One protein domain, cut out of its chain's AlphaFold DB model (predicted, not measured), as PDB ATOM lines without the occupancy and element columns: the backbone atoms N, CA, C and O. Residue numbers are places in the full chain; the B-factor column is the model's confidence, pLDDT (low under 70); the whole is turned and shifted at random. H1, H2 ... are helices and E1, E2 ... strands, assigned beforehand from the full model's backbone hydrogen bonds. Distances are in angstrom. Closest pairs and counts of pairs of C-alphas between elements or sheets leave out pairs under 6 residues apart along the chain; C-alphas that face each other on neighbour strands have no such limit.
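What this domain is: This is residues 2 to 56 of the 329 residues of an uncharacterized protein of Caldanaerobacter subterraneus subsp. pacificus DSM 12653 (UniProt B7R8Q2). A two-stranded hairpin, E1 and E2, stands with one short helix, H1, set off from it, and a long tail leads in, of which residues 2 to 10 stick out. The 55 printed residues hold H1, E1, E2 in that order, the strands antiparallel; the class is mixed, with under half of the residues in named elements. The whole is loose, radius of gyration of the C-alphas 13.3 A, spans 41 by 28 by 15 A.

Where its parts are: Start at Gly 2; residues 2 to 20 have no named element. Find C-alpha 21 at (227.529, 220.267, 274.315), where H1, residues 21 to 30, begins its 14.1 A. E1, residues 36 to 42, runs 19.2 A; E2, residues 45 to 51, runs 19.4 A to C-alpha 51 at (237.100, 229.898, 272.826).

How they stand to each other: Look at N 38 and O 49, 2.9 A apart, within hydrogen-bond range in the antiparallel hairpin of E1 and E2, at 156 degrees. H1 and E2 are apart. In H1 every O i to N i+4 pair is within range.

The domain as a whole: C-alphas 2 and 18, the farthest apart, are 44.2 A apart. The printed part has no cut, and both links are tight. Find pLDDT under 70 at residues 2 to 3 and 13 to 21.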
ATOM      1  N   GLY A   2     253.001 226.411 249.348       50.84
ATOM      2  CA  GLY A   2     252.318 225.120 249.193       50.84
ATOM      3  C   GLY A   2     250.796 225.257 249.234       50.84
ATOM      4  O   GLY A   2     250.270 226.046 250.021       50.84
ATOM      5  N   GLU A   3     250.108 224.481 248.398       60.16
ATOM      6  CA  GLU A   3     248.651 224.342 248.410       60.16
ATOM      7  C   GLU A   3     248.192 223.878 249.796       60.16
ATOM      8  O   GLU A   3     248.450 222.751 250.225       60.16
ATOM      9  N   ARG A   4     247.525 224.765 250.536       70.88
ATOM     10  CA  ARG A   4     246.917 224.407 251.818       70.88
ATOM     11  C   ARG A   4     245.701 223.529 251.533       70.88
ATOM     12  O   ARG A   4     244.665 224.031 251.109       70.88
ATOM     13  N   LYS A   5     245.823 222.222 251.764       81.25
ATOM     14  CA  LYS A   5     244.683 221.298 251.733       81.25
ATOM     15  C   LYS A   5     243.902 221.424 253.038       81.25
ATOM     16  O   LYS A   5     244.461 221.233 254.118       81.25
ATOM     17  N   TYR A   6     242.619 221.758 252.936       80.19
ATOM     18  CA  TYR A   6     241.710 221.746 254.077       80.19
ATOM     19  C   TYR A   6     241.442 220.305 254.517       80.19
ATOM     20  O   TYR A   6     241.260 219.417 253.685       80.19
ATOM     21  N   VAL A   7     241.408 220.087 255.830       75.50
ATOM     22  CA  VAL A   7     241.001 218.818 256.437       75.50
ATOM     23  C   VAL A   7     239.660 219.046 257.114       75.50
ATOM     24  O   VAL A   7     239.530 219.935 257.953       75.50
ATOM     25  N   TYR A   8     238.673 218.237 256.747       79.31
ATOM     26  CA  TYR A   8     237.352 218.246 257.361       79.31
ATOM     27  C   TYR A   8     237.278 217.101 258.367       79.31
ATOM     28  O   TYR A   8     237.641 215.969 258.052       79.31
ATOM     29  N   ALA A   9     236.822 217.394 259.580       76.50
ATOM     30  CA  ALA A   9     236.650 216.405 260.631       76.50
ATOM     31  C   ALA A   9     235.294 216.605 261.300       76.50
ATOM     32  O   ALA A   9     234.869 217.738 261.537       76.50
ATOM     33  N   LYS A  10     234.624 215.499 261.628       77.88
ATOM     34  CA  LYS A  10     233.428 215.541 262.464       77.88
ATOM     35  C   LYS A  10     233.860 215.858 263.893       77.88
ATOM     36  O   LYS A  10     234.714 215.173 264.452       77.88
ATOM     37  N   ILE A  11     233.297 216.913 264.467       75.88
ATOM     38  CA  ILE A  11     233.537 217.268 265.864       75.88
ATOM     39  C   ILE A  11     232.521 216.506 266.704       75.88
ATOM     40  O   ILE A  11     231.319 216.688 266.534       75.88
ATOM     41  N   GLU A  12     233.003 215.674 267.620       74.25
ATOM     42  CA  GLU A  12     232.155 215.012 268.607       74.25
ATOM     43  C   GLU A  12     232.211 215.771 269.933       74.25
ATOM     44  O   GLU A  12     233.281 216.097 270.466       74.25
ATOM     45  N   ALA A  13     231.038 216.068 270.483       69.56
ATOM     46  CA  ALA A  13     230.918 216.658 271.799       69.56
ATOM     47  C   ALA A  13     231.393 215.650 272.858       69.56
ATOM     48  O   ALA A  13     230.677 214.728 273.233       69.56
ATOM     49  N   GLY A  14     232.613 215.825 273.375       63.75
ATOM     50  CA  GLY A  14     233.126 214.951 274.435       63.75
ATOM     51  C   GLY A  14     232.150 214.837 275.620       63.75
ATOM     52  O   GLY A  14     231.615 215.853 276.077       63.75
ATOM     53  N   TRP A  15     231.958 213.610 276.119       50.22
ATOM     54  CA  TRP A  15     230.900 213.200 277.053       50.22
ATOM     55  C   TRP A  15     230.878 214.006 278.369       50.22
ATOM     56  O   TRP A  15     231.875 214.060 279.096       50.22
ATOM     57  N   LYS A  16     229.728 214.602 278.726       50.25
ATOM     58  CA  LYS A  16     229.464 215.099 280.091       50.25
ATOM     59  C   LYS A  16     227.963 215.115 280.412       50.25
ATOM     60  O   LYS A  16     227.176 215.689 279.673       50.25
ATOM     61  N   LYS A  17     227.582 214.543 281.563       46.38
ATOM     62  CA  LYS A  17     226.222 214.614 282.131       46.38
ATOM     63  C   LYS A  17     225.794 216.079 282.340       46.38
ATOM     64  O   LYS A  17     226.493 216.809 283.045       46.38
ATOM     65  N   ASN A  18     224.625 216.446 281.804       47.78
ATOM     66  CA  ASN A  18     223.788 217.618 282.138       47.78
ATOM     67  C   ASN A  18     223.877 218.898 281.274       47.78
ATOM     68  O   ASN A  18     223.231 219.878 281.637       47.78
ATOM     69  N   LYS A  19     224.584 218.925 280.137       53.94
ATOM     70  CA  LYS A  19     224.339 219.913 279.060       53.94
ATOM     71  C   LYS A  19     224.664 219.294 277.712       53.94
ATOM     72  O   LYS A  19     225.702 218.646 277.591       53.94
ATOM     73  N   ASP A  20     223.817 219.554 276.726       65.06
ATOM     74  CA  ASP A  20     224.043 219.090 275.368       65.06
ATOM     75  C   ASP A  20     225.113 219.971 274.716       65.06
ATOM     76  O   ASP A  20     224.884 221.087 274.252       65.06
ATOM     77  N   ARG A  21     226.367 219.537 274.832       67.81
ATOM     78  CA  ARG A  21     227.529 220.267 274.315       67.81
ATOM     79  C   ARG A  21     227.487 220.338 272.782       67.81
ATOM     80  O   ARG A  21     228.116 221.231 272.220       67.81
ATOM     81  N   GLU A  22     226.712 219.462 272.147       72.69
ATOM     82  CA  GLU A  22     226.334 219.548 270.735       72.69
ATOM     83  C   GLU A  22     225.520 220.807 270.452       72.69
ATOM     84  O   GLU A  22     225.889 221.566 269.566       72.69
ATOM     85  N   GLU A  23     224.512 221.114 271.269       74.88
ATOM     86  CA  GLU A  23     223.692 222.322 271.112       74.88
ATOM     87  C   GLU A  23     224.537 223.602 271.249       74.88
ATOM     88  O   GLU A  23     224.314 224.594 270.558       74.88
ATOM     89  N   LEU A  24     225.559 223.584 272.115       75.25
ATOM     90  CA  LEU A  24     226.510 224.692 272.224       75.25
ATOM     91  C   LEU A  24     227.383 224.811 270.966       75.25
ATOM     92  O   LEU A  24     227.552 225.912 270.457       75.25
ATOM     93  N   LEU A  25     227.937 223.699 270.473       78.50
ATOM     94  CA  LEU A  25     228.745 223.668 269.245       78.50
ATOM     95  C   LEU A  25     227.937 224.107 268.024       78.50
ATOM     96  O   LEU A  25     228.455 224.846 267.191       78.50
ATOM     97  N   GLN A  26     226.669 223.713 267.963       78.44
ATOM     98  CA  GLN A  26     225.742 224.132 266.928       78.44
ATOM     99  C   GLN A  26     225.475 225.637 267.009       78.44
ATOM    100  O   GLN A  26     225.682 226.338 266.025       78.44
ATOM    101  N   LYS A  27     225.165 226.166 268.201       77.94
ATOM    102  CA  LYS A  27     225.031 227.618 268.407       77.94
ATOM    103  C   LYS A  27     226.298 228.378 268.030       77.94
ATOM    104  O   LYS A  27     226.195 229.459 267.474       77.94
ATOM    105  N   ILE A  28     227.485 227.838 268.303       77.88
ATOM    106  CA  ILE A  28     228.758 228.460 267.907       77.88
ATOM    107  C   ILE A  28     228.876 228.507 266.383       77.88
ATOM    108  O   ILE A  28     229.166 229.570 265.837       77.88
ATOM    109  N   ALA A  29     228.610 227.388 265.706       77.88
ATOM    110  CA  ALA A  29     228.641 227.310 264.250       77.88
ATOM    111  C   ALA A  29     227.624 228.263 263.593       77.88
ATOM    112  O   ALA A  29     227.923 228.860 262.563       77.88
ATOM    113  N   GLU A  30     226.454 228.442 264.211       82.00
ATOM    114  CA  GLU A  30     225.377 229.316 263.729       82.00
ATOM    115  C   GLU A  30     225.546 230.788 264.149       82.00
ATOM    116  O   GLU A  30     224.950 231.671 263.537       82.00
ATOM    117  N   SER A  31     226.359 231.081 265.173       74.81
ATOM    118  CA  SER A  31     226.445 232.420 265.780       74.81
ATOM    119  C   SER A  31     227.019 233.497 264.861       74.81
ATOM    120  O   SER A  31     226.843 234.679 265.137       74.81
ATOM    121  N   ASN A  32     227.715 233.115 263.785       78.12
ATOM    122  CA  ASN A  32     228.464 234.028 262.913       78.12
ATOM    123  C   ASN A  32     229.500 234.901 263.667       78.12
ATOM    124  O   ASN A  32     230.010 235.880 263.121       78.12
ATOM    125  N   ILE A  33     229.825 234.547 264.918       80.25
ATOM    126  CA  ILE A  33     230.816 235.224 265.758       80.25
ATOM    127  C   ILE A  33     232.186 234.589 265.485       80.25
ATOM    128  O   ILE A  33     232.297 233.360 265.494       80.25
ATOM    129  N   PRO A  34     233.256 235.377 265.284       81.69
ATOM    130  CA  PRO A  34     234.607 234.836 265.211       81.69
ATOM    131  C   PRO A  34     234.987 234.113 266.510       81.69
ATOM    132  O   PRO A  34     234.881 234.669 267.601       81.69
ATOM    133  N   TYR A  35     235.484 232.883 266.401       83.62
ATOM    134  CA  TYR A  35     235.952 232.098 267.543       83.62
ATOM    135  C   TYR A  35     237.352 231.542 267.295       83.62
ATOM    136  O   TYR A  35     237.770 231.302 266.162       83.62
ATOM    137  N   SER A  36     238.089 231.312 268.379       85.88
ATOM    138  CA  SER A  36     239.402 230.671 268.321       85.88
ATOM    139  C   SER A  36     239.276 229.181 268.616       85.88
ATOM    140  O   SER A  36     238.555 228.785 269.534       85.88
ATOM    141  N   VAL A  37     240.002 228.351 267.865       87.06
ATOM    142  CA  VAL A  37     240.077 226.905 268.104       87.06
ATOM    143  C   VAL A  37     241.525 226.503 268.338       87.06
ATOM    144  O   VAL A  37     242.372 226.662 267.464       87.06
ATOM    145  N   GLU A  38     241.808 225.951 269.513       89.38
ATOM    146  CA  GLU A  38     243.097 225.333 269.821       89.38
ATOM    147  C   GLU A  38     242.977 223.810 269.657       89.38
ATOM    148  O   GLU A  38     242.126 223.178 270.285       89.38
ATOM    149  N   LEU A  39     243.827 223.205 268.824       89.06
ATOM    150  CA  LEU A  39     243.871 221.754 268.623       89.06
ATOM    151  C   LEU A  39     245.001 221.139 269.458       89.06
ATOM    152  O   LEU A  39     246.140 221.598 269.397       89.06
ATOM    153  N   LYS A  40     244.714 220.077 270.222       90.56
ATOM    154  CA  LYS A  40     245.723 219.327 270.995       90.56
ATOM    155  C   LYS A  40     245.643 217.839 270.716       90.56
ATOM    156  O   LYS A  40     244.604 217.231 270.949       90.56
ATOM    157  N   LEU A  41     246.763 217.240 270.327       90.62
ATOM    158  CA  LEU A  41     246.904 215.790 270.242       90.62
ATOM    159  C   LEU A  41     247.183 215.211 271.639       90.62
ATOM    160  O   LEU A  41     248.142 215.609 272.299       90.62
ATOM    161  N   LYS A  42     246.344 214.284 272.109       89.06
ATOM    162  CA  LYS A  42     246.525 213.557 273.376       89.06
ATOM    163  C   LYS A  42     246.138 212.092 273.189       89.06
ATOM    164  O   LYS A  42     244.997 211.803 272.839       89.06
ATOM    165  N   ASN A  43     247.066 211.175 273.469       88.31
ATOM    166  CA  ASN A  43     246.863 209.722 273.356       88.31
ATOM    167  C   ASN A  43     246.253 209.309 272.000       88.31
ATOM    168  O   ASN A  43     245.249 208.606 271.964       88.31
ATOM    169  N   GLY A  44     246.798 209.832 270.896       87.81
ATOM    170  CA  GLY A  44     246.309 209.559 269.537       87.81
ATOM    171  C   GLY A  44     245.016 210.284 269.136       87.81
ATOM    172  O   GLY A  44     244.658 210.258 267.966       87.81
ATOM    173  N   ASN A  45     244.348 210.980 270.061       85.62
ATOM    174  CA  ASN A  45     243.108 211.712 269.799       85.62
ATOM    175  C   ASN A  45     243.360 213.221 269.676       85.62
ATOM    176  O   ASN A  45     244.105 213.798 270.474       85.62
ATOM    177  N   ILE A  46     242.709 213.876 268.714       87.38
ATOM    178  CA  ILE A  46     242.754 215.335 268.547       87.38
ATOM    179  C   ILE A  46     241.598 215.958 269.332       87.38
ATOM    180  O   ILE A  46     240.433 215.662 269.092       87.38
ATOM    181  N   TYR A  47     241.920 216.852 270.261       86.31
ATOM    182  CA  TYR A  47     240.955 217.617 271.043       86.31
ATOM    183  C   TYR A  47     240.895 219.051 270.532       86.31
ATOM    184  O   TYR A  47     241.914 219.740 270.542       86.31
ATOM    185  N   ALA A  48     239.701 219.510 270.162       86.00
ATOM    186  CA  ALA A  48     239.441 220.899 269.807       86.00
ATOM    187  C   ALA A  48     238.895 221.680 271.015       86.00
ATOM    188  O   ALA A  48     237.891 221.297 271.623       86.00
ATOM    189  N   TYR A  49     239.564 222.775 271.370       84.50
ATOM    190  CA  TYR A  49     239.157 223.697 272.427       84.50
ATOM    191  C   TYR A  49     238.680 224.993 271.782       84.50
ATOM    192  O   TYR A  49     239.480 225.761 271.256       84.50
ATOM    193  N   PHE A  50     237.371 225.212 271.827       83.31
ATOM    194  CA  PHE A  50     236.731 226.413 271.305       83.31
ATOM    195  C   PHE A  50     236.726 227.500 272.380       83.31
ATOM    196  O   PHE A  50     236.287 227.256 273.509       83.31
ATOM    197  N   ALA A  51     237.203 228.688 272.027       81.62
ATOM    198  CA  ALA A  51     237.100 229.898 272.826       81.62
ATOM    199  C   ALA A  51     236.204 230.894 272.084       81.62
ATOM    200  O   ALA A  51     236.525 231.306 270.969       81.62
ATOM    201  N   ILE A  52     235.082 231.248 272.713       80.69
ATOM    202  CA  ILE A  52     234.099 232.204 272.196       80.69
ATOM    203  C   ILE A  52     233.983 233.347 273.189       80.69
ATOM    204  O   ILE A  52     233.992 233.127 274.405       80.69
ATOM    205  N   GLU A  53     233.873 234.556 272.659       79.06
ATOM    206  CA  GLU A  53     233.542 235.726 273.450       79.06
ATOM    207  C   GLU A  53     232.039 235.726 273.748       79.06
ATOM    208  O   GLU A  53     231.201 235.711 272.852       79.06
ATOM    209  N   GLU A  54     231.693 235.661 275.032       78.38
ATOM    210  CA  GLU A  54     230.303 235.682 275.480       78.38
ATOM    211  C   GLU A  54     229.838 237.136 275.604       78.38
ATOM    212  O   GLU A  54     230.395 237.905 276.394       78.38
ATOM    213  N   GLU A  55     228.800 237.506 274.855       82.50
ATOM    214  CA  GLU A  55     228.117 238.782 275.048       82.50
ATOM    215  C   GLU A  55     227.258 238.732 276.315       82.50
ATOM    216  O   GLU A  55     226.451 237.825 276.520       82.50
ATOM    217  N   TYR A  56     227.431 239.725 277.186       86.25
ATOM    218  CA  TYR A  56     226.688 239.818 278.439       86.25
ATOM    219  C   TYR A  56     225.549 240.831 278.313       86.25
ATOM    220  O   TYR A  56     225.728 241.870 277.669       86.25
TER     221      TYR A  56